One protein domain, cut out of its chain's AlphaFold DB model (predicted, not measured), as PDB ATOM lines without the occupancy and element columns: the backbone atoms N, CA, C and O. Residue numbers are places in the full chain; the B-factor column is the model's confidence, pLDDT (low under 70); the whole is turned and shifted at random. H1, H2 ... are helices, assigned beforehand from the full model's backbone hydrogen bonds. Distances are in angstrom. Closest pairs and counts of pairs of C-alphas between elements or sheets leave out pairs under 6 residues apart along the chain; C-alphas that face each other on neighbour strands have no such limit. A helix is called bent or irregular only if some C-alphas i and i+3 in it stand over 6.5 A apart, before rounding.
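This is residues 4 to 120 of the 120 residues of an uncharacterized protein of Rhodoplanes sp. Z2-YC6860 (UniProt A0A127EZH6). Two long helices, H2 and H5, cross as an X, and arm H4b of bent H4 forms a hairpin beside H5. Arm H4a turns off with short H3 packed on it; residues 4 to 16 and 111 to 120 stick out. The printed part has 117 residues, with five named helices, H1 to H5 in order, and no named strand: all helix, loose, radius of gyration of the C-alphas 17.0 A, spans 53 by 40 by 21 A.

H5, residues 87 to 119, touches residues 18 to 29 of H2, residues 14 to 40, about perpendicular at 85 degrees; their closest C-alphas, of Gly 25 and Gly 105, are 3.8 A apart. H4, residues 54 to 83, one helix by its hydrogen bonds, is bent, C-alphas 66 and 69 being 7.4 A apart; its arms, H4a, residues 54 to 66, and H4b, residues 69 to 83, stand at 87 degrees. H4a is irregular, with C-alphas 59 and 62 6.55 A apart. H4b and H5 run opposite ways at a shallow tilt of 20 degrees; closest C-alphas, Pro 69 and Ala 97, 4.3 A. H3, residues 46 to 50, touches H4a; closest C-alphas, Leu 49 and Ala 57, 4.7 A. H1, residues 4 to 11, is apart from H5. Every O i to N i+4 pair is within hydrogen-bond range in H1, H2, H4b and H5, against 5 of 9 in H4a and 0 of 1 in H3, where 2 of 2 O i to N i+3 pairs are.

H5 is 46.6 A long, from C-alpha 87 at (-4.738, -29.286, 1.078) to C-alpha 119 at (-10.405, 13.817, -15.766); H2 is 38.4 A.

The C-alphas farthest apart, of Glu 4 and Pro 52, are 58.0 A apart. The printed part has no cut, its four links are tight, and no printed residue is under 70 in pLDDT.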
ATOM      1  N   GLU A   4      -8.350   6.756  17.689       82.50
ATOM      2  CA  GLU A   4      -8.531   7.282  16.333       82.50
ATOM      3  C   GLU A   4      -7.227   7.308  15.519       82.50
ATOM      4  O   GLU A   4      -7.243   6.905  14.356       82.50
ATOM      5  N   ASP A   5      -6.087   7.661  16.123       80.31
ATOM      6  CA  ASP A   5      -4.783   7.659  15.443       80.31
ATOM      7  C   ASP A   5      -4.407   6.257  14.934       80.31
ATOM      8  O   ASP A   5      -3.860   6.110  13.841       80.31
ATOM      9  N   LEU A   6      -4.717   5.214  15.714       80.50
ATOM     10  CA  LEU A   6      -4.489   3.814  15.334       80.50
ATOM     11  C   LEU A   6      -5.368   3.390  14.157       80.50
ATOM     12  O   LEU A   6      -4.903   2.675  13.271       80.50
ATOM     13  N   VAL A   7      -6.623   3.838  14.133       78.00
ATOM     14  CA  VAL A   7      -7.554   3.557  13.037       78.00
ATOM     15  C   VAL A   7      -7.074   4.241  11.755       78.00
ATOM     16  O   VAL A   7      -6.947   3.570  10.733       78.00
ATOM     17  N   TYR A   8      -6.715   5.527  11.798       77.69
ATOM     18  CA  TYR A   8      -6.177   6.226  10.625       77.69
ATOM     19  C   TYR A   8      -4.855   5.625  10.141       77.69
ATOM     20  O   TYR A   8      -4.685   5.417   8.938       77.69
ATOM     21  N   ALA A   9      -3.950   5.279  11.060       76.38
ATOM     22  CA  ALA A   9      -2.692   4.619  10.719       76.38
ATOM     23  C   ALA A   9      -2.917   3.240  10.077       76.38
ATOM     24  O   ALA A   9      -2.233   2.899   9.113       76.38
ATOM     25  N   LEU A  10      -3.891   2.460  10.562       74.56
ATOM     26  CA  LEU A  10      -4.241   1.162   9.984       74.56
ATOM     27  C   LEU A  10      -4.865   1.319   8.592       74.56
ATOM     28  O   LEU A  10      -4.409   0.664   7.654       74.56
ATOM     29  N   PHE A  11      -5.862   2.194   8.440       73.00
ATOM     30  CA  PHE A  11      -6.561   2.418   7.166       73.00
ATOM     31  C   PHE A  11      -5.660   3.021   6.085       73.00
ATOM     32  O   PHE A  11      -5.859   2.734   4.906       73.00
ATOM     33  N   TRP A  12      -4.664   3.821   6.470       73.75
ATOM     34  CA  TRP A  12      -3.723   4.440   5.534       73.75
ATOM     35  C   TRP A  12      -2.401   3.673   5.382       73.75
ATOM     36  O   TRP A  12      -1.505   4.116   4.666       73.75
ATOM     37  N   SER A  13      -2.267   2.518   6.042       86.81
ATOM     38  CA  SER A  13      -1.068   1.686   5.938       86.81
ATOM     39  C   SER A  13      -0.903   1.081   4.539       86.81
ATOM     40  O   SER A  13      -1.877   0.764   3.848       86.81
ATOM     41  N   ASP A  14       0.347   0.822   4.149       87.69
ATOM     42  CA  ASP A  14       0.661   0.101   2.905       87.69
ATOM     43  C   ASP A  14       0.030  -1.303   2.872       87.69
ATOM     44  O   ASP A  14      -0.331  -1.814   1.808       87.69
ATOM     45  N   SER A  15      -0.184  -1.910   4.043       89.62
ATOM     46  CA  SER A  15      -0.885  -3.187   4.191       89.62
ATOM     47  C   SER A  15      -2.364  -3.082   3.815       89.62
ATOM     48  O   SER A  15      -2.868  -3.932   3.079       89.62
ATOM     49  N   ALA A  16      -3.063  -2.037   4.271       90.12
ATOM     50  CA  ALA A  16      -4.458  -1.806   3.897       90.12
ATOM     51  C   ALA A  16      -4.591  -1.531   2.395       90.12
ATOM     52  O   ALA A  16      -5.481  -2.086   1.746       90.12
ATOM     53  N   ARG A  17      -3.658  -0.761   1.818       92.31
ATOM     54  CA  ARG A  17      -3.585  -0.557   0.365       92.31
ATOM     55  C   ARG A  17      -3.403  -1.880  -0.377       92.31
ATOM     56  O   ARG A  17      -4.168  -2.165  -1.293       92.31
ATOM     57  N   SER A  18      -2.455  -2.706   0.058       94.50
ATOM     58  CA  SER A  18      -2.193  -4.015  -0.550       94.50
ATOM     59  C   SER A  18      -3.414  -4.935  -0.469       94.50
ATOM     60  O   SER A  18      -3.700  -5.673  -1.408       94.50
ATOM     61  N   LEU A  19      -4.180  -4.878   0.626       95.00
ATOM     62  CA  LEU A  19      -5.415  -5.649   0.773       95.00
ATOM     63  C   LEU A  19      -6.509  -5.174  -0.197       95.00
ATOM     64  O   LEU A  19      -7.202  -6.002  -0.790       95.00
ATOM     65  N   VAL A  20      -6.646  -3.858  -0.389       94.81
ATOM     66  CA  VAL A  20      -7.567  -3.281  -1.380       94.81
ATOM     67  C   VAL A  20      -7.151  -3.674  -2.795       94.81
ATOM     68  O   VAL A  20      -7.999  -4.099  -3.573       94.81
ATOM     69  N   GLU A  21      -5.864  -3.596  -3.127       97.44
ATOM     70  CA  GLU A  21      -5.338  -4.030  -4.425       97.44
ATOM     71  C   GLU A  21      -5.599  -5.522  -4.655       97.44
ATOM     72  O   GLU A  21      -6.173  -5.900  -5.674       97.44
ATOM     73  N   LEU A  22      -5.299  -6.368  -3.667       97.88
ATOM     74  CA  LEU A  22      -5.614  -7.792  -3.711       97.88
ATOM     75  C   LEU A  22      -7.105  -8.041  -3.990       97.88
ATOM     76  O   LEU A  22      -7.434  -8.872  -4.840       97.88
ATOM     77  N   ALA A  23      -8.001  -7.336  -3.296       97.88
ATOM     78  CA  ALA A  23      -9.446  -7.466  -3.481       97.88
ATOM     79  C   ALA A  23      -9.905  -6.963  -4.860       97.88
ATOM     80  O   ALA A  23     -10.714  -7.625  -5.515       97.88
ATOM     81  N   LEU A  24      -9.361  -5.836  -5.327       97.88
ATOM     82  CA  LEU A  24      -9.629  -5.282  -6.655       97.88
ATOM     83  C   LEU A  24      -9.228  -6.257  -7.763       97.88
ATOM     84  O   LEU A  24     -10.008  -6.462  -8.692       97.88
ATOM     85  N   GLY A  25      -8.062  -6.901  -7.647       98.06
ATOM     86  CA  GLY A  25      -7.617  -7.913  -8.603       98.06
ATOM     87  C   GLY A  25      -8.623  -9.058  -8.742       98.06
ATOM     88  O   GLY A  25      -9.041  -9.387  -9.853       98.06
ATOM     89  N   PHE A  26      -9.111  -9.606  -7.624       98.38
ATOM     90  CA  PHE A  26     -10.102 -10.686  -7.636       98.38
ATOM     91  C   PHE A  26     -11.457 -10.217  -8.165       98.38
ATOM     92  O   PHE A  26     -12.104 -10.955  -8.912       98.38
ATOM     93  N   ALA A  27     -11.882  -9.004  -7.806       98.31
ATOM     94  CA  ALA A  27     -13.134  -8.427  -8.279       98.31
ATOM     95  C   ALA A  27     -13.128  -8.255  -9.805       98.31
ATOM     96  O   ALA A  27     -14.054  -8.709 -10.481       98.31
ATOM     97  N   VAL A  28     -12.057  -7.680 -10.362       98.38
ATOM     98  CA  VAL A  28     -11.888  -7.523 -11.814       98.38
ATOM     99  C   VAL A  28     -11.770  -8.883 -12.500       98.38
ATOM    100  O   VAL A  28     -12.456  -9.119 -13.495       98.38
ATOM    101  N   ALA A  29     -10.984  -9.814 -11.952       98.38
ATOM    102  CA  ALA A  29     -10.862 -11.171 -12.486       98.38
ATOM    103  C   ALA A  29     -12.224 -11.881 -12.575       98.38
ATOM    104  O   ALA A  29     -12.548 -12.500 -13.594       98.38
ATOM    105  N   GLY A  30     -13.029 -11.776 -11.514       97.88
ATOM    106  CA  GLY A  30     -14.373 -12.341 -11.441       97.88
ATOM    107  C   GLY A  30     -15.343 -11.682 -12.415       97.88
ATOM    108  O   GLY A  30     -16.065 -12.392 -13.119       97.88
ATOM    109  N   ALA A  31     -15.322 -10.350 -12.518       98.25
ATOM    110  CA  ALA A  31     -16.140  -9.607 -13.474       98.25
ATOM    111  C   ALA A  31     -15.807  -9.996 -14.924       98.25
ATOM    112  O   ALA A  31     -16.708 -10.326 -15.694       98.25
ATOM    113  N   LEU A  32     -14.517 -10.057 -15.272       97.81
ATOM    114  CA  LEU A  32     -14.046 -10.468 -16.596       97.81
ATOM    115  C   LEU A  32     -14.447 -11.906 -16.928       97.81
ATOM    116  O   LEU A  32     -14.972 -12.164 -18.010       97.81
ATOM    117  N   CYS A  33     -14.234 -12.848 -16.006       97.88
ATOM    118  CA  CYS A  33     -14.611 -14.245 -16.226       97.88
ATOM    119  C   CYS A  33     -16.125 -14.424 -16.363       97.88
ATOM    120  O   CYS A  33     -16.567 -15.222 -17.190       97.88
ATOM    121  N   SER A  34     -16.910 -13.687 -15.575       97.56
ATOM    122  CA  SER A  34     -18.374 -13.733 -15.624       97.56
ATOM    123  C   SER A  34     -18.901 -13.122 -16.921       97.56
ATOM    124  O   SER A  34     -19.735 -13.734 -17.582       97.56
ATOM    125  N   GLY A  35     -18.364 -11.970 -17.335       97.69
ATOM    126  CA  GLY A  35     -18.692 -11.347 -18.620       97.69
ATOM    127  C   GLY A  35     -18.321 -12.240 -19.802       97.69
ATOM    128  O   GLY A  35     -19.145 -12.475 -20.683       97.69
ATOM    129  N   TYR A  36     -17.126 -12.838 -19.779       96.62
ATOM    130  CA  TYR A  36     -16.715 -13.821 -20.781       96.62
ATOM    131  C   TYR A  36     -17.688 -15.004 -20.845       96.62
ATOM    132  O   TYR A  36     -18.102 -15.410 -21.931       96.62
ATOM    133  N   GLN A  37     -18.077 -15.557 -19.692       97.44
ATOM    134  CA  GLN A  37     -18.999 -16.689 -19.641       97.44
ATOM    135  C   GLN A  37     -20.398 -16.319 -20.137       97.44
ATOM    136  O   GLN A  37     -21.021 -17.126 -20.822       97.44
ATOM    137  N   LEU A  38     -20.868 -15.107 -19.841       97.75
ATOM    138  CA  LEU A  38     -22.137 -14.592 -20.346       97.75
ATOM    139  C   LEU A  38     -22.131 -14.471 -21.877       97.75
ATOM    140  O   LEU A  38     -23.109 -14.832 -22.520       97.75
ATOM    141  N   MET A  39     -21.028 -14.000 -22.466       97.12
ATOM    142  CA  MET A  39     -20.927 -13.791 -23.915       97.12
ATOM    143  C   MET A  39     -20.670 -15.078 -24.703       97.12
ATOM    144  O   MET A  39     -21.136 -15.216 -25.830       97.12
ATOM    145  N   THR A  40     -19.899 -16.010 -24.141       95.06
ATOM    146  CA  THR A  40     -19.437 -17.210 -24.864       95.06
ATOM    147  C   THR A  40     -20.180 -18.480 -24.473       95.06
ATOM    148  O   THR A  40     -19.966 -19.523 -25.088       95.06
ATOM    149  N   MET A  41     -21.013 -18.429 -23.427       96.38
ATOM    150  CA  MET A  41     -21.641 -19.596 -22.796       96.38
ATOM    151  C   MET A  41     -20.630 -20.656 -22.335       96.38
ATOM    152  O   MET A  41     -20.992 -21.804 -22.074       96.38
ATOM    153  N   GLN A  42     -19.352 -20.284 -22.223       93.38
ATOM    154  CA  GLN A  42     -18.254 -21.162 -21.847       93.38
ATOM    155  C   GLN A  42     -17.436 -20.526 -20.719       93.38
ATOM    156  O   GLN A  42     -17.186 -19.322 -20.716       93.38
ATOM    157  N   PRO A  43     -16.978 -21.308 -19.732       94.62
ATOM    158  CA  PRO A  43     -16.123 -20.778 -18.681       94.62
ATOM    159  C   PRO A  43     -14.753 -20.367 -19.246       94.62
ATOM    160  O   PRO A  43     -14.082 -21.163 -19.902       94.62
ATOM    161  N   ALA A  44     -14.287 -19.157 -18.915       95.88
ATOM    162  CA  ALA A  44     -12.942 -18.683 -19.266       95.88
ATOM    163  C   ALA A  44     -11.867 -19.672 -18.794       95.88
ATOM    164  O   ALA A  44     -11.946 -20.159 -17.667       95.88
ATOM    165  N   SER A  45     -10.857 -19.993 -19.603       95.62
ATOM    166  CA  SER A  45      -9.805 -20.935 -19.198       95.62
ATOM    167  C   SER A  45      -8.464 -20.621 -19.851       95.62
ATOM    168  O   SER A  45      -8.417 -20.033 -20.926       95.62
ATOM    169  N   PHE A  46      -7.369 -21.092 -19.245       95.00
ATOM    170  CA  PHE A  46      -6.024 -20.974 -19.825       95.00
ATOM    171  C   PHE A  46      -5.869 -21.683 -21.179       95.00
ATOM    172  O   PHE A  46      -4.897 -21.439 -21.885       95.00
ATOM    173  N   ARG A  47      -6.840 -22.516 -21.590       93.31
ATOM    174  CA  ARG A  47      -6.864 -23.124 -22.929       93.31
ATOM    175  C   ARG A  47      -6.945 -22.087 -24.046       93.31
ATOM    176  O   ARG A  47      -6.518 -22.401 -25.145       93.31
ATOM    177  N   LEU A  48      -7.416 -20.873 -23.753       91.50
ATOM    178  CA  LEU A  48      -7.435 -19.766 -24.709       91.50
ATOM    179  C   LEU A  48      -6.039 -19.429 -25.270       91.50
ATOM    180  O   LEU A  48      -5.947 -18.919 -26.378       91.50
ATOM    181  N   LEU A  49      -4.956 -19.753 -24.551       91.56
ATOM    182  CA  LEU A  49      -3.579 -19.593 -25.049       91.56
ATOM    183  C   LEU A  49      -3.183 -20.639 -26.095       91.56
ATOM    184  O   LEU A  49      -2.244 -20.420 -26.851       91.56
ATOM    185  N   HIS A  50      -3.878 -21.775 -26.128       90.75
ATOM    186  CA  HIS A  50      -3.622 -22.882 -27.049       90.75
ATOM    187  C   HIS A  50      -4.615 -22.908 -28.215       90.75
ATOM    188  O   HIS A  50      -4.749 -23.928 -28.890       90.75
ATOM    189  N   GLU A  51      -5.343 -21.814 -28.436       88.56
ATOM    190  CA  GLU A  51      -6.250 -21.707 -29.570       88.56
ATOM    191  C   GLU A  51      -5.439 -21.806 -30.880       88.56
ATOM    192  O   GLU A  51      -4.420 -21.122 -31.014       88.56
ATOM    193  N   PRO A  52      -5.856 -22.637 -31.857       85.81
ATOM    194  CA  PRO A  52      -5.093 -22.852 -33.090       85.81
ATOM    195  C   PRO A  52      -4.942 -21.571 -33.919       85.81
ATOM    196  O   PRO A  52      -3.970 -21.398 -34.653       85.81
ATOM    197  N   GLU A  53      -5.884 -20.638 -33.780       90.25
ATOM    198  CA  GLU A  53      -5.789 -19.330 -34.405       90.25
ATOM    199  C   GLU A  53      -4.904 -18.376 -33.600       90.25
ATOM    200  O   GLU A  53      -5.301 -17.855 -32.554       90.25
ATOM    201  N   ARG A  54      -3.722 -18.065 -34.150       85.69
ATOM    202  CA  ARG A  54      -2.712 -17.196 -33.520       85.69
ATOM    203  C   ARG A  54      -3.284 -15.872 -33.005       85.69
ATOM    204  O   ARG A  54      -2.939 -15.440 -31.911       85.69
ATOM    205  N   ASN A  55      -4.164 -15.230 -33.772       87.00
ATOM    206  CA  ASN A  55      -4.737 -13.937 -33.393       87.00
ATOM    207  C   ASN A  55      -5.636 -14.046 -32.153       87.00
ATOM    208  O   ASN A  55      -5.614 -13.155 -31.305       87.00
ATOM    209  N   ARG A  56      -6.385 -15.147 -32.011       86.25
ATOM    210  CA  ARG A  56      -7.220 -15.398 -30.828       86.25
ATOM    211  C   ARG A  56      -6.366 -15.714 -29.604       86.25
ATOM    212  O   ARG A  56      -6.623 -15.158 -28.540       86.25
ATOM    213  N   ALA A  57      -5.319 -16.521 -29.773       88.00
ATOM    214  CA  ALA A  57      -4.373 -16.818 -28.699       88.00
ATOM    215  C   ALA A  57      -3.672 -15.548 -28.181       88.00
ATOM    216  O   ALA A  57      -3.567 -15.344 -26.972       88.00
ATOM    217  N   LEU A  58      -3.260 -14.648 -29.081       90.50
ATOM    218  CA  LEU A  58      -2.660 -13.362 -28.705       90.50
ATOM    219  C   LEU A  58      -3.660 -12.431 -28.008       90.50
ATOM    220  O   LEU A  58      -3.318 -11.818 -26.999       90.50
ATOM    221  N   ALA A  59      -4.904 -12.361 -28.491       90.31
ATOM    222  CA  ALA A  59      -5.958 -11.567 -27.853       90.31
ATOM    223  C   ALA A  59      -6.332 -12.084 -26.451       90.31
ATOM    224  O   ALA A  59      -6.783 -11.311 -25.605       90.31
ATOM    225  N   ALA A  60      -6.111 -13.373 -26.173       93.19
ATOM    226  CA  ALA A  60      -6.356 -13.955 -24.861       93.19
ATOM    227  C   ALA A  60      -5.350 -13.497 -23.795       93.19
ATOM    228  O   ALA A  60      -5.693 -13.497 -22.617       93.19
ATOM    229  N   VAL A  61      -4.132 -13.091 -24.174       93.88
ATOM    230  CA  VAL A  61      -3.076 -12.692 -23.225       93.88
ATOM    231  C   VAL A  61      -3.508 -11.541 -22.304       93.88
ATOM    232  O   VAL A  61      -3.480 -11.744 -21.088       93.88
ATOM    233  N   PRO A  62      -3.949 -10.365 -22.803       93.56
ATOM    234  CA  PRO A  62      -4.374  -9.273 -21.927       93.56
ATOM    235  C   PRO A  62      -5.600  -9.644 -21.090       93.56
ATOM    236  O   PRO A  62      -5.691  -9.244 -19.938       93.56
ATOM    237  N   PHE A  63      -6.520 -10.455 -21.618       96.00
ATOM    238  CA  PHE A  63      -7.657 -10.948 -20.841       96.00
ATOM    239  C   PHE A  63      -7.204 -11.852 -19.682       96.00
ATOM    240  O   PHE A  63      -7.601 -11.651 -18.532       96.00
ATOM    241  N   LEU A  64      -6.339 -12.829 -19.963       96.50
ATOM    242  CA  LEU A  64      -5.842 -13.789 -18.977       96.50
ATOM    243  C   LEU A  64      -4.937 -13.146 -17.928       96.50
ATOM    244  O   LEU A  64      -4.943 -13.610 -16.789       96.50
ATOM    245  N   LEU A  65      -4.232 -12.066 -18.276       96.00
ATOM    246  CA  LEU A  65      -3.434 -11.280 -17.335       96.00
ATOM    247  C   LEU A  65      -4.258 -10.847 -16.115       96.00
ATOM    248  O   LEU A  65      -3.762 -10.912 -14.994       96.00
ATOM    249  N   PHE A  66      -5.523 -10.473 -16.320       97.62
ATOM    250  CA  PHE A  66      -6.428 -10.077 -15.239       97.62
ATOM    251  C   PHE A  66      -7.347 -11.217 -14.785       97.62
ATOM    252  O   PHE A  66      -7.723 -11.267 -13.621       97.62
ATOM    253  N   ALA A  67      -7.708 -12.160 -15.659       97.81
ATOM    254  CA  ALA A  67      -8.635 -13.248 -15.331       97.81
ATOM    255  C   ALA A  67      -8.000 -14.406 -14.531       97.81
ATOM    256  O   ALA A  67      -8.721 -15.201 -13.914       97.81
ATOM    257  N   ALA A  68      -6.668 -14.530 -14.531       97.44
ATOM    258  CA  ALA A  68      -5.956 -15.668 -13.949       97.44
ATOM    259  C   ALA A  68      -6.319 -15.999 -12.483       97.44
ATOM    260  O   ALA A  68      -6.562 -17.183 -12.229       97.44
ATOM    261  N   PRO A  69      -6.435 -15.044 -11.532       97.81
ATOM    262  CA  PRO A  69      -6.755 -15.366 -10.136       97.81
ATOM    263  C   PRO A  69      -8.067 -16.147  -9.995       97.81
ATOM    264  O   PRO A  69      -8.136 -17.151  -9.283       97.81
ATOM    265  N   PHE A  70      -9.099 -15.745 -10.742       97.88
ATOM    266  CA  PHE A  70     -10.399 -16.416 -10.737       97.88
ATOM    267  C   PHE A  70     -10.323 -17.813 -11.368       97.88
ATOM    268  O   PHE A  70     -10.879 -18.776 -10.831       97.88
ATOM    269  N   ILE A  71      -9.609 -17.951 -12.492       97.50
ATOM    270  CA  ILE A  71      -9.437 -19.241 -13.178       97.50
ATOM    271  C   ILE A  71      -8.691 -20.236 -12.276       97.50
ATOM    272  O   ILE A  71      -9.110 -21.393 -12.191       97.50
ATOM    273  N   ILE A  72      -7.636 -19.793 -11.581       96.94
ATOM    274  CA  ILE A  72      -6.859 -20.617 -10.642       96.94
ATOM    275  C   ILE A  72      -7.771 -21.142  -9.531       96.94
ATOM    276  O   ILE A  72      -7.895 -22.356  -9.378       96.94
ATOM    277  N   ILE A  73      -8.471 -20.259  -8.810       96.62
ATOM    278  CA  ILE A  73      -9.344 -20.663  -7.694       96.62
ATOM    279  C   ILE A  73     -10.457 -21.601  -8.166       96.62
ATOM    280  O   ILE A  73     -10.693 -22.644  -7.551       96.62
ATOM    281  N   ARG A  74     -11.109 -21.294  -9.294       95.50
ATOM    282  CA  ARG A  74     -12.165 -22.151  -9.846       95.50
ATOM    283  C   ARG A  74     -11.640 -23.545 -10.189       95.50
ATOM    284  O   ARG A  74     -12.307 -24.539  -9.894       95.50
ATOM    285  N   ASN A  75     -10.471 -23.628 -10.822       94.62
ATOM    286  CA  ASN A  75      -9.866 -24.905 -11.190       94.62
ATOM    287  C   ASN A  75      -9.433 -25.693  -9.947       94.62
ATOM    288  O   ASN A  75      -9.649 -26.900  -9.902       94.62
ATOM    289  N   THR A  76      -8.918 -25.021  -8.916       94.38
ATOM    290  CA  THR A  76      -8.564 -25.639  -7.631       94.38
ATOM    291  C   THR A  76      -9.781 -26.198  -6.908       94.38
ATOM    292  O   THR A  76      -9.747 -27.347  -6.477       94.38
ATOM    293  N   ILE A  77     -10.884 -25.447  -6.825       92.88
ATOM    294  CA  ILE A  77     -12.131 -25.928  -6.208       92.88
ATOM    295  C   ILE A  77     -12.686 -27.128  -6.983       92.88
ATOM    296  O   ILE A  77     -13.103 -28.117  -6.377       92.88
ATOM    297  N   ARG A  78     -12.681 -27.071  -8.323       91.75
ATOM    298  CA  ARG A  78     -13.111 -28.201  -9.160       91.75
ATOM    299  C   ARG A  78     -12.214 -29.424  -8.962       91.75
ATOM    300  O   ARG A  78     -12.743 -30.509  -8.757       91.75
ATOM    301  N   GLY A  79     -10.893 -29.249  -8.953       88.69
ATOM    302  CA  GLY A  79      -9.933 -30.331  -8.716       88.69
ATOM    303  C   GLY A  79     -10.056 -30.938  -7.316       88.69
ATOM    304  O   GLY A  79     -10.023 -32.153  -7.169       88.69
ATOM    305  N   ALA A  80     -10.290 -30.123  -6.286       88.19
ATOM    306  CA  ALA A  80     -10.535 -30.615  -4.930       88.19
ATOM    307  C   ALA A  80     -11.816 -31.464  -4.849       88.19
ATOM    308  O   ALA A  80     -11.814 -32.516  -4.217       88.19
ATOM    309  N   ARG A  81     -12.898 -31.039  -5.518       87.12
ATOM    310  CA  ARG A  81     -14.188 -31.754  -5.513       87.12
ATOM    311  C   ARG A  81     -14.190 -33.034  -6.347       87.12
ATOM    312  O   ARG A  81     -14.849 -33.988  -5.958       87.12
ATOM    313  N   LEU A  82     -13.522 -33.031  -7.501       87.06
ATOM    314  CA  LEU A  82     -13.581 -34.137  -8.466       87.06
ATOM    315  C   LEU A  82     -12.461 -35.165  -8.272       87.06
ATOM    316  O   LEU A  82     -12.665 -36.337  -8.556       87.06
ATOM    317  N   GLU A  83     -11.291 -34.735  -7.799       83.00
ATOM    318  CA  GLU A  83     -10.084 -35.574  -7.738       83.00
ATOM    319  C   GLU A  83      -9.572 -35.770  -6.301       83.00
ATOM    320  O   GLU A  83      -8.548 -36.417  -6.101       83.00
ATOM    321  N   GLY A  84     -10.230 -35.185  -5.292       80.38
ATOM    322  CA  GLY A  84      -9.796 -35.283  -3.893       80.38
ATOM    323  C   GLY A  84      -8.409 -34.678  -3.635       80.38
ATOM    324  O   GLY A  84      -7.687 -35.139  -2.754       80.38
ATOM    325  N   ARG A  85      -8.005 -33.673  -4.430       76.75
ATOM    326  CA  ARG A  85      -6.675 -33.041  -4.341       76.75
ATOM    327  C   ARG A  85      -6.368 -32.531  -2.926       76.75
ATOM    328  O   ARG A  85      -7.226 -31.971  -2.248       76.75
ATOM    329  N   SER A  86      -5.111 -32.702  -2.509       83.81
ATOM    330  CA  SER A  86      -4.647 -32.419  -1.148       83.81
ATOM    331  C   SER A  86      -4.697 -30.928  -0.781       83.81
ATOM    332  O   SER A  86      -4.587 -30.045  -1.635       83.81
ATOM    333  N   PHE A  87      -4.781 -30.646   0.524       85.06
ATOM    334  CA  PHE A  87      -4.738 -29.286   1.078       85.06
ATOM    335  C   PHE A  87      -3.516 -28.479   0.601       85.06
ATOM    336  O   PHE A  87      -3.637 -27.289   0.320       85.06
ATOM    337  N   GLY A  88      -2.357 -29.128   0.427       88.69
ATOM    338  CA  GLY A  88      -1.141 -28.471  -0.065       88.69
ATOM    339  C   GLY A  88      -1.299 -27.870  -1.465       88.69
ATOM    340  O   GLY A  88      -0.823 -26.766  -1.719       88.69
ATOM    341  N   PHE A  89      -2.037 -28.538  -2.357       90.62
ATOM    342  CA  PHE A  89      -2.338 -27.994  -3.684       90.62
ATOM    343  C   PHE A  89      -3.248 -26.762  -3.593       90.62
ATOM    344  O   PHE A  89      -3.028 -25.775  -4.294       90.62
ATOM    345  N   ALA A  90      -4.242 -26.795  -2.701       91.19
ATOM    346  CA  ALA A  90      -5.125 -25.657  -2.472       91.19
ATOM    347  C   ALA A  90      -4.372 -24.450  -1.890       91.19
ATOM    348  O   ALA A  90      -4.580 -23.331  -2.355       91.19
ATOM    349  N   ALA A  91      -3.459 -24.678  -0.942       93.25
ATOM    350  CA  ALA A  91      -2.612 -23.635  -0.366       93.25
ATOM    351  C   ALA A  91      -1.696 -22.993  -1.421       93.25
ATOM    352  O   ALA A  91      -1.645 -21.767  -1.524       93.25
ATOM    353  N   LEU A  92      -1.040 -23.804  -2.259       95.75
ATOM    354  CA  LEU A  92      -0.215 -23.306  -3.360       95.75
ATOM    355  C   LEU A  92      -1.051 -22.489  -4.354       95.75
ATOM    356  O   LEU A  92      -0.668 -21.386  -4.731       95.75
ATOM    357  N   ALA A  93      -2.222 -22.991  -4.744       95.62
ATOM    358  CA  ALA A  93      -3.104 -22.268  -5.649       95.62
ATOM    359  C   ALA A  93      -3.618 -20.949  -5.055       95.62
ATOM    360  O   ALA A  93      -3.703 -19.961  -5.780       95.62
ATOM    361  N   ALA A  94      -3.937 -20.914  -3.759       95.25
ATOM    362  CA  ALA A  94      -4.333 -19.691  -3.068       95.25
ATOM    363  C   ALA A  94      -3.187 -18.672  -3.033       95.25
ATOM    364  O   ALA A  94      -3.421 -17.496  -3.305       95.25
ATOM    365  N   PHE A  95      -1.952 -19.120  -2.783       97.38
ATOM    366  CA  PHE A  95      -0.768 -18.265  -2.856       97.38
ATOM    367  C   PHE A  95      -0.568 -17.692  -4.265       97.38
ATOM    368  O   PHE A  95      -0.456 -16.477  -4.408       97.38
ATOM    369  N   LEU A  96      -0.593 -18.531  -5.311       97.75
ATOM    370  CA  LEU A  96      -0.445 -18.060  -6.694       97.75
ATOM    371  C   LEU A  96      -1.570 -17.103  -7.092       97.75
ATOM    372  O   LEU A  96      -1.303 -16.059  -7.678       97.75
ATOM    373  N   ALA A  97      -2.822 -17.444  -6.777       97.88
ATOM    374  CA  ALA A  97      -3.960 -16.588  -7.081       97.88
ATOM    375  C   ALA A  97      -3.872 -15.256  -6.328       97.88
ATOM    376  O   ALA A  97      -4.127 -14.216  -6.923       97.88
ATOM    377  N   GLY A  98      -3.473 -15.277  -5.054       98.00
ATOM    378  CA  GLY A  98      -3.297 -14.075  -4.247       98.00
ATOM    379  C   GLY A  98      -2.173 -13.186  -4.769       98.00
ATOM    380  O   GLY A  98      -2.385 -11.998  -4.988       98.00
ATOM    381  N   PHE A  99      -1.008 -13.764  -5.062       97.94
ATOM    382  CA  PHE A  99       0.119 -13.043  -5.654       97.94
ATOM    383  C   PHE A  99      -0.264 -12.392  -6.990       97.94
ATOM    384  O   PHE A  99      -0.042 -11.201  -7.202       97.94
ATOM    385  N   TRP A 100      -0.920 -13.151  -7.868       97.81
ATOM    386  CA  TRP A 100      -1.375 -12.649  -9.162       97.81
ATOM    387  C   TRP A 100      -2.456 -11.570  -9.022       97.81
ATOM    388  O   TRP A 100      -2.467 -10.577  -9.755       97.81
ATOM    389  N   SER A 101      -3.369 -11.747  -8.068       98.19
ATOM    390  CA  SER A 101      -4.427 -10.784  -7.777       98.19
ATOM    391  C   SER A 101      -3.861  -9.476  -7.237       98.19
ATOM    392  O   SER A 101      -4.310  -8.414  -7.650       98.19
ATOM    393  N   LEU A 102      -2.827  -9.534  -6.397       98.00
ATOM    394  CA  LEU A 102      -2.128  -8.339  -5.938       98.00
ATOM    395  C   LEU A 102      -1.507  -7.590  -7.125       98.00
ATOM    396  O   LEU A 102      -1.836  -6.430  -7.335       98.00
ATOM    397  N   MET A 103      -0.715  -8.267  -7.969       97.81
ATOM    398  CA  MET A 103      -0.087  -7.635  -9.141       97.81
ATOM    399  C   MET A 103      -1.107  -6.988 -10.092       97.81
ATOM    400  O   MET A 103      -0.959  -5.830 -10.484       97.81
ATOM    401  N   SER A 104      -2.154  -7.729 -10.466       97.44
ATOM    402  CA  SER A 104      -3.202  -7.227 -11.367       97.44
ATOM    403  C   SER A 104      -4.039  -6.114 -10.723       97.44
ATOM    404  O   SER A 104      -4.379  -5.135 -11.387       97.44
ATOM    405  N   GLY A 105      -4.314  -6.213  -9.424       97.44
ATOM    406  CA  GLY A 105      -5.009  -5.201  -8.640       97.44
ATOM    407  C   GLY A 105      -4.247  -3.886  -8.520       97.44
ATOM    408  O   GLY A 105      -4.843  -2.825  -8.711       97.44
ATOM    409  N   THR A 106      -2.930  -3.936  -8.305       97.38
ATOM    410  CA  THR A 106      -2.060  -2.752  -8.326       97.38
ATOM    411  C   THR A 106      -2.130  -2.047  -9.684       97.38
ATOM    412  O   THR A 106      -2.298  -0.829  -9.738       97.38
ATOM    413  N   MET A 107      -2.084  -2.790 -10.801       97.38
ATOM    414  CA  MET A 107      -2.217  -2.203 -12.147       97.38
ATOM    415  C   MET A 107      -3.569  -1.509 -12.355       97.38
ATOM    416  O   MET A 107      -3.624  -0.415 -12.924       97.38
ATOM    417  N   VAL A 108      -4.660  -2.123 -11.885       97.19
ATOM    418  CA  VAL A 108      -6.005  -1.528 -11.931       97.19
ATOM    419  C   VAL A 108      -6.048  -0.251 -11.095       97.19
ATOM    420  O   VAL A 108      -6.484   0.785 -11.592       97.19
ATOM    421  N   ALA A 109      -5.548  -0.293  -9.858       96.56
ATOM    422  CA  ALA A 109      -5.522   0.862  -8.968       96.56
ATOM    423  C   ALA A 109      -4.710   2.025  -9.563       96.56
ATOM    424  O   ALA A 109      -5.187   3.160  -9.577       96.56
ATOM    425  N   MET A 110      -3.525   1.749 -10.117       96.62
ATOM    426  CA  MET A 110      -2.693   2.754 -10.789       96.62
ATOM    427  C   MET A 110      -3.399   3.363 -12.003       96.62
ATOM    428  O   MET A 110      -3.357   4.578 -12.194       96.62
ATOM    429  N   THR A 111      -4.084   2.540 -12.796       95.88
ATOM    430  CA  THR A 111      -4.822   2.998 -13.979       95.88
ATOM    431  C   THR A 111      -6.001   3.883 -13.583       95.88
ATOM    432  O   THR A 111      -6.173   4.958 -14.152       95.88
ATOM    433  N   LEU A 112      -6.780   3.488 -12.570       95.25
ATOM    434  CA  LEU A 112      -7.884   4.297 -12.045       95.25
ATOM    435  C   LEU A 112      -7.393   5.639 -11.486       95.25
ATOM    436  O   LEU A 112      -7.998   6.673 -11.763       95.25
ATOM    437  N   GLN A 113      -6.276   5.646 -10.756       94.69
ATOM    438  CA  GLN A 113      -5.659   6.884 -10.273       94.69
ATOM    439  C   GLN A 113      -5.178   7.776 -11.423       94.69
ATOM    440  O   GLN A 113      -5.385   8.988 -11.382       94.69
ATOM    441  N   ALA A 114      -4.551   7.197 -12.449       95.94
ATOM    442  CA  ALA A 114      -4.093   7.938 -13.620       95.94
ATOM    443  C   ALA A 114      -5.267   8.564 -14.385       95.94
ATOM    444  O   ALA A 114      -5.217   9.748 -14.704       95.94
ATOM    445  N   ILE A 115      -6.348   7.808 -14.606       96.38
ATOM    446  CA  ILE A 115      -7.581   8.317 -15.220       96.38
ATOM    447  C   ILE A 115      -8.170   9.447 -14.371       96.38
ATOM    448  O   ILE A 115      -8.489  10.503 -14.907       96.38
ATOM    449  N   GLY A 116      -8.258   9.261 -13.050       94.62
ATOM    450  CA  GLY A 116      -8.767  10.286 -12.137       94.62
ATOM    451  C   GLY A 116      -8.003  11.608 -12.237       94.62
ATOM    452  O   GLY A 116      -8.625  12.661 -12.233       94.62
ATOM    453  N   ARG A 117      -6.675  11.567 -12.409       95.25
ATOM    454  CA  ARG A 117      -5.835  12.768 -12.599       95.25
ATOM    455  C   ARG A 117      -5.980  13.432 -13.967       95.25
ATOM    456  O   ARG A 117      -5.604  14.584 -14.106       95.25
ATOM    457  N   ILE A 118      -6.421  12.692 -14.980       94.56
ATOM    458  CA  ILE A 118      -6.635  13.228 -16.332       94.56
ATOM    459  C   ILE A 118      -8.016  13.892 -16.433       94.56
ATOM    460  O   ILE A 118      -8.189  14.821 -17.215       94.56
ATOM    461  N   VAL A 119      -8.999  13.390 -15.678       92.69
ATOM    462  CA  VAL A 119     -10.405  13.817 -15.766       92.69
ATOM    463  C   VAL A 119     -10.773  14.898 -14.736       92.69
ATOM    464  O   VAL A 119     -11.722  15.642 -14.983       92.69
ATOM    465  N   ALA A 120     -10.065  14.979 -13.604       78.31
ATOM    466  CA  ALA A 120     -10.255  15.998 -12.562       78.31
ATOM    467  C   ALA A 120      -9.383  17.238 -12.801       78.31
ATOM    468  O   ALA A 120      -9.880  18.350 -12.514       78.31
TER     469      ALA A 120